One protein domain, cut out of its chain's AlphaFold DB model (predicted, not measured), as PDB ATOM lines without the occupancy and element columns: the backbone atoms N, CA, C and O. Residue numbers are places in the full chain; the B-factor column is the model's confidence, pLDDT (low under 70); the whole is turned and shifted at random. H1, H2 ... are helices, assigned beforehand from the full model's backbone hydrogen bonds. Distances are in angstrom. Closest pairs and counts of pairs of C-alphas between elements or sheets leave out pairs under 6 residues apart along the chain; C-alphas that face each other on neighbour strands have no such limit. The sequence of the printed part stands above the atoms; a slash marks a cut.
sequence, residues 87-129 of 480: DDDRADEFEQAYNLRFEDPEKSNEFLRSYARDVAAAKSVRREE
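This is residues 87 to 129 of the 480 residues of the protein "Kri1_C domain-containing protein" of Fusarium sp. AF-4 (UniProt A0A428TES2). A small helical hairpin, H1 and H2 side by side and running opposite ways, makes one end of this domain, and from it a long arm sticks out, residues 113 to 129, which stands free. The arm holds one short helix, H3, with unnamed chain before and after it, and it makes much of the length. The printed part has 43 residues with three named helices, in the order H1, H2, H3, and no named strand; the class is all helix. The whole is extended, with a radius of gyration of the C-alphas of 14.6 A, and flat in outline, its C-alphas spanning 44 by 23 by 12 A.

Find C-alpha 87 at (-28.128, 16.986, -9.918), where the printed part begins. From there H1, residues 87 to 99, runs 18.1 A from first to last C-alpha, with z falling to C-alpha 99 at (-22.921, 12.405, -26.633). After the link of residues 100 to 104, look for H2, residues 105 to 111, which covers 10.1 A from first to last C-alpha. Then, past residues 112 to 116, read on to H3, residues 117 to 122, 8.5 A long from first to last C-alpha and ending at C-alpha 122 at (-50.105, 6.695, -35.877). Residues 123 to 129 follow it and belong to no named element.

Begin with H1 and H2, which form a helical hairpin, two helices joined by a tight link of 5 residues. They touch, with 6 pairs of C-alphas within 8 A; look at Ala 97 and Ser 108, whose C-alphas are the closest, 4.6 A apart. H1 touches H2 with residues 93 to 98 alone. Their lines stand at a shallow tilt of 26 degrees, and they run opposite ways, with their centres 11.8 A apart. H2 and H3 are apart, though a tight link of 5 residues joins them. H1 and H3 are apart too, and H3 touches no helix. In the backbones of H1, H2 and H3, every O i to N i+4 pair is within hydrogen-bond range.

The two C-alphas farthest apart are those of Asp 88 and Glu 129, 45.1 A from each other. From the first printed C-alpha, that of Asp 87, to the last, that of Glu 129, you will find 44.3 A. The printed part has no cut, and both links between the named helices are tight. In the B-factor column the mean pLDDT of the printed part is 79.5; look for values under 70 at residues 87 to 88, 118, 121 and 127 to 128 of this model. The mean pLDDT is 84 in H1, 83 in H2 and 71 in H3.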
ATOM      1  N   ASP A  87     -27.744  16.358  -8.648       60.12
ATOM      2  CA  ASP A  87     -28.128  16.986  -9.918       60.12
ATOM      3  C   ASP A  87     -26.951  17.102 -10.908       60.12
ATOM      4  O   ASP A  87     -27.183  17.017 -12.117       60.12
ATOM      5  N   ASP A  88     -25.704  17.171 -10.423       68.31
ATOM      6  CA  ASP A  88     -24.501  17.082 -11.267       68.31
ATOM      7  C   ASP A  88     -24.367  15.682 -11.888       68.31
ATOM      8  O   ASP A  88     -24.186  15.566 -13.098       68.31
ATOM      9  N   ASP A  89     -24.588  14.614 -11.111       78.75
ATOM     10  CA  ASP A  89     -24.560  13.239 -11.631       78.75
ATOM     11  C   ASP A  89     -25.626  13.023 -12.724       78.75
ATOM     12  O   ASP A  89     -25.362  12.421 -13.767       78.75
ATOM     13  N   ARG A  90     -26.837  13.574 -12.545       83.38
ATOM     14  CA  ARG A  90     -27.897  13.512 -13.572       83.38
ATOM     15  C   ARG A  90     -27.547  14.324 -14.816       83.38
ATOM     16  O   ARG A  90     -27.939  13.934 -15.920       83.38
ATOM     17  N   ALA A  91     -26.874  15.461 -14.657       83.94
ATOM     18  CA  ALA A  91     -26.408  16.265 -15.778       83.94
ATOM     19  C   ALA A  91     -25.314  15.522 -16.557       83.94
ATOM     20  O   ALA A  91     -25.410  15.411 -17.779       83.94
ATOM     21  N   ASP A  92     -24.357  14.912 -15.863       85.81
ATOM     22  CA  ASP A  92     -23.299  14.107 -16.466       85.81
ATOM     23  C   ASP A  92     -23.861  12.879 -17.193       85.81
ATOM     24  O   ASP A  92     -23.458  12.577 -18.319       85.81
ATOM     25  N   GLU A  93     -24.840  12.187 -16.605       87.81
ATOM     26  CA  GLU A  93     -25.555  11.083 -17.253       87.81
ATOM     27  C   GLU A  93     -26.328  11.553 -18.496       87.81
ATOM     28  O   GLU A  93     -26.311  10.876 -19.531       87.81
ATOM     29  N   PHE A  94     -26.949  12.740 -18.443       88.31
ATOM     30  CA  PHE A  94     -27.609  13.351 -19.599       88.31
ATOM     31  C   PHE A  94     -26.616  13.639 -20.721       88.31
ATOM     32  O   PHE A  94     -26.886  13.324 -21.884       88.31
ATOM     33  N   GLU A  95     -25.472  14.232 -20.392       90.19
ATOM     34  CA  GLU A  95     -24.434  14.579 -21.353       90.19
ATOM     35  C   GLU A  95     -23.811  13.334 -21.974       90.19
ATOM     36  O   GLU A  95     -23.653  13.267 -23.195       90.19
ATOM     37  N   GLN A  96     -23.526  12.308 -21.173       89.88
ATOM     38  CA  GLN A  96     -23.042  11.018 -21.658       89.88
ATOM     39  C   GLN A  96     -24.063  10.362 -22.594       89.88
ATOM     40  O   GLN A  96     -23.711   9.969 -23.709       89.88
ATOM     41  N   ALA A  97     -25.338  10.308 -22.197       90.75
ATOM     42  CA  ALA A  97     -26.418   9.770 -23.020       90.75
ATOM     43  C   ALA A  97     -26.618  10.569 -24.323       90.75
ATOM     44  O   ALA A  97     -26.900   9.991 -25.377       90.75
ATOM     45  N   TYR A  98     -26.456  11.895 -24.279       88.12
ATOM     46  CA  TYR A  98     -26.555  12.773 -25.444       88.12
ATOM     47  C   TYR A  98     -25.365  12.620 -26.395       88.12
ATOM     48  O   TYR A  98     -25.556  12.509 -27.610       88.12
ATOM     49  N   ASN A  99     -24.149  12.559 -25.859       91.88
ATOM     50  CA  ASN A  99     -22.921  12.405 -26.633       91.88
ATOM     51  C   ASN A  99     -22.847  11.022 -27.296       91.88
ATOM     52  O   ASN A  99     -22.500  10.923 -28.474       91.88
ATOM     53  N   LEU A 100     -23.250   9.964 -26.583       88.75
ATOM     54  CA  LEU A 100     -23.202   8.573 -27.051       88.75
ATOM     55  C   LEU A 100     -24.484   8.108 -27.752       88.75
ATOM     56  O   LEU A 100     -24.645   6.921 -28.028       88.75
ATOM     57  N   ARG A 101     -25.390   9.023 -28.115       86.62
ATOM     58  CA  ARG A 101     -26.719   8.696 -28.669       86.62
ATOM     59  C   ARG A 101     -26.700   7.778 -29.900       86.62
ATOM     60  O   ARG A 101     -27.691   7.115 -30.201       86.62
ATOM     61  N   PHE A 102     -25.607   7.786 -30.660       80.44
ATOM     62  CA  PHE A 102     -25.446   6.962 -31.863       80.44
ATOM     63  C   PHE A 102     -24.663   5.667 -31.625       80.44
ATOM     64  O   PHE A 102     -24.729   4.777 -32.471       80.44
ATOM     65  N   GLU A 103     -23.939   5.577 -30.513       86.75
ATOM     66  CA  GLU A 103     -23.119   4.421 -30.143       86.75
ATOM     67  C   GLU A 103     -23.924   3.468 -29.251       86.75
ATOM     68  O   GLU A 103     -24.038   2.293 -29.589       86.75
ATOM     69  N   ASP A 104     -24.609   4.007 -28.234       81.88
ATOM     70  CA  ASP A 104     -25.476   3.273 -27.303       81.88
ATOM     71  C   ASP A 104     -26.932   3.788 -27.381       81.88
ATOM     72  O   ASP A 104     -27.419   4.501 -26.492       81.88
ATOM     73  N   PRO A 105     -27.681   3.443 -28.449       81.94
ATOM     74  CA  PRO A 105     -29.047   3.922 -28.626       81.94
ATOM     75  C   PRO A 105     -29.986   3.468 -27.500       81.94
ATOM     76  O   PRO A 105     -30.884   4.222 -27.147       81.94
ATOM     77  N   GLU A 106     -29.781   2.291 -26.904       81.00
ATOM     78  CA  GLU A 106     -30.640   1.763 -25.831       81.00
ATOM     79  C   GLU A 106     -30.588   2.640 -24.570       81.00
ATOM     80  O   GLU A 106     -31.612   3.210 -24.194       81.00
ATOM     81  N   LYS A 107     -29.393   2.882 -24.015       82.12
ATOM     82  CA  LYS A 107     -29.198   3.756 -22.842       82.12
ATOM     83  C   LYS A 107     -29.648   5.192 -23.108       82.12
ATOM     84  O   LYS A 107     -30.288   5.827 -22.273       82.12
ATOM     85  N   SER A 108     -29.347   5.707 -24.304       83.81
ATOM     86  CA  SER A 108     -29.744   7.069 -24.663       83.81
ATOM     87  C   SER A 108     -31.261   7.229 -24.796       83.81
ATOM     88  O   SER A 108     -31.771   8.294 -24.475       83.81
ATOM     89  N   ASN A 109     -32.003   6.201 -25.221       81.56
ATOM     90  CA  ASN A 109     -33.464   6.262 -25.331       81.56
ATOM     91  C   ASN A 109     -34.166   6.176 -23.967       81.56
ATOM     92  O   ASN A 109     -35.257   6.724 -23.814       81.56
ATOM     93  N   GLU A 110     -33.561   5.483 -23.002       84.31
ATOM     94  CA  GLU A 110     -34.061   5.397 -21.627       84.31
ATOM     95  C   GLU A 110     -33.919   6.741 -20.903       84.31
ATOM     96  O   GLU A 110     -34.884   7.229 -20.307       84.31
ATOM     97  N   PHE A 111     -32.743   7.370 -21.013       84.00
ATOM     98  CA  PHE A 111     -32.445   8.636 -20.343       84.00
ATOM     99  C   PHE A 111     -33.018   9.851 -21.094       84.00
ATOM    100  O   PHE A 111     -33.677  10.721 -20.516       84.00
ATOM    101  N   LEU A 112     -32.832   9.909 -22.418       83.19
ATOM    102  CA  LEU A 112     -33.363  10.981 -23.258       83.19
ATOM    103  C   LEU A 112     -34.793  10.648 -23.672       83.19
ATOM    104  O   LEU A 112     -35.050   9.970 -24.670       83.19
ATOM    105  N   ARG A 113     -35.755  11.214 -22.945       81.69
ATOM    106  CA  ARG A 113     -37.171  11.157 -23.322       81.69
ATOM    107  C   ARG A 113     -37.383  11.813 -24.685       81.69
ATOM    108  O   ARG A 113     -37.497  13.033 -24.801       81.69
ATOM    109  N   SER A 114     -37.483  10.998 -25.731       78.12
ATOM    110  CA  SER A 114     -37.874  11.457 -27.060       78.12
ATOM    111  C   SER A 114     -39.339  11.113 -27.323       78.12
ATOM    112  O   SER A 114     -39.761   9.959 -27.288       78.12
ATOM    113  N   TYR A 115     -40.160  12.128 -27.597       77.62
ATOM    114  CA  TYR A 115     -41.524  11.898 -28.062       77.62
ATOM    115  C   TYR A 115     -41.470  11.542 -29.547       77.62
ATOM    116  O   TYR A 115     -41.304  12.414 -30.407       77.62
ATOM    117  N   ALA A 116     -41.583  10.250 -29.859       74.19
ATOM    118  CA  ALA A 116     -41.647   9.792 -31.238       74.19
ATOM    119  C   ALA A 116     -42.850  10.441 -31.939       74.19
ATOM    120  O   ALA A 116     -44.010  10.181 -31.608       74.19
ATOM    121  N   ARG A 117     -42.574  11.274 -32.952       72.06
ATOM    122  CA  ARG A 117     -43.614  11.849 -33.822       72.06
ATOM    123  C   ARG A 117     -44.430  10.762 -34.526       72.06
ATOM    124  O   ARG A 117     -45.561  11.030 -34.906       72.06
ATOM    125  N   ASP A 118     -43.894   9.546 -34.618       67.94
ATOM    126  CA  ASP A 118     -44.555   8.374 -35.192       67.94
ATOM    127  C   ASP A 118     -45.757   7.908 -34.366       67.94
ATOM    128  O   ASP A 118     -46.758   7.502 -34.942       67.94
ATOM    129  N   VAL A 119     -45.725   8.025 -33.033       70.44
ATOM    130  CA  VAL A 119     -46.877   7.670 -32.184       70.44
ATOM    131  C   VAL A 119     -47.980   8.717 -32.323       70.44
ATOM    132  O   VAL A 119     -49.157   8.370 -32.390       70.44
ATOM    133  N   ALA A 120     -47.608   9.997 -32.420       71.56
ATOM    134  CA  ALA A 120     -48.555  11.069 -32.711       71.56
ATOM    135  C   ALA A 120     -49.131  10.945 -34.133       71.56
ATOM    136  O   ALA A 120     -50.321  11.167 -34.314       71.56
ATOM    137  N   ALA A 121     -48.323  10.541 -35.117       69.38
ATOM    138  CA  ALA A 121     -48.760  10.274 -36.484       69.38
ATOM    139  C   ALA A 121     -49.683   9.047 -36.564       69.38
ATOM    140  O   ALA A 121     -50.759   9.146 -37.148       69.38
ATOM    141  N   ALA A 122     -49.325   7.935 -35.912       72.19
ATOM    142  CA  ALA A 122     -50.105   6.695 -35.877       72.19
ATOM    143  C   ALA A 122     -51.436   6.841 -35.126       72.19
ATOM    144  O   ALA A 122     -52.429   6.229 -35.504       72.19
ATOM    145  N   LYS A 123     -51.471   7.672 -34.076       76.31
ATOM    146  CA  LYS A 123     -52.701   8.023 -33.349       76.31
ATOM    147  C   LYS A 123     -53.461   9.186 -33.995       76.31
ATOM    148  O   LYS A 123     -54.571   9.496 -33.567       76.31
ATOM    149  N   SER A 124     -52.891   9.849 -35.003       78.50
ATOM    150  CA  SER A 124     -53.599  10.882 -35.753       78.50
ATOM    151  C   SER A 124     -54.443  10.252 -36.856       78.50
ATOM    152  O   SER A 124     -53.988   9.396 -37.603       78.50
ATOM    153  N   VAL A 125     -55.671  10.739 -37.022       75.81
ATOM    154  CA  VAL A 125     -56.600  10.301 -38.083       75.81
ATOM    155  C   VAL A 125     -56.186  10.837 -39.473       75.81
ATOM    156  O   VAL A 125     -56.888  10.662 -40.469       75.81
ATOM    157  N   ARG A 126     -55.041  11.526 -39.588       74.25
ATOM    158  CA  ARG A 126     -54.573  12.064 -40.870       74.25
ATOM    159  C   ARG A 126     -54.011  10.923 -41.718       74.25
ATOM    160  O   ARG A 126     -53.117  10.208 -41.284       74.25
ATOM    161  N   ARG A 127     -54.503  10.783 -42.954       65.25
ATOM    162  CA  ARG A 127     -53.917   9.864 -43.938       65.25
ATOM    163  C   ARG A 127     -52.514  10.347 -44.288       65.25
ATOM    164  O   ARG A 127     -52.351  11.272 -45.081       65.25
ATOM    165  N   GLU A 128     -51.501   9.727 -43.701       66.81
ATOM    166  CA  GLU A 128     -50.131   9.907 -44.158       66.81
ATOM    167  C   GLU A 128     -49.919   9.103 -45.437       66.81
ATOM    168  O   GLU A 128     -49.427   7.972 -45.423       66.81
ATOM    169  N   GLU A 129     -50.272   9.684 -46.581       74.69
ATOM    170  CA  GLU A 129     -49.727   9.177 -47.830       74.69
ATOM    171  C   GLU A 129     -48.208   9.349 -47.791       74.69
ATOM    172  O   GLU A 129     -47.665  10.452 -47.867       74.69
TER     173      GLU A 129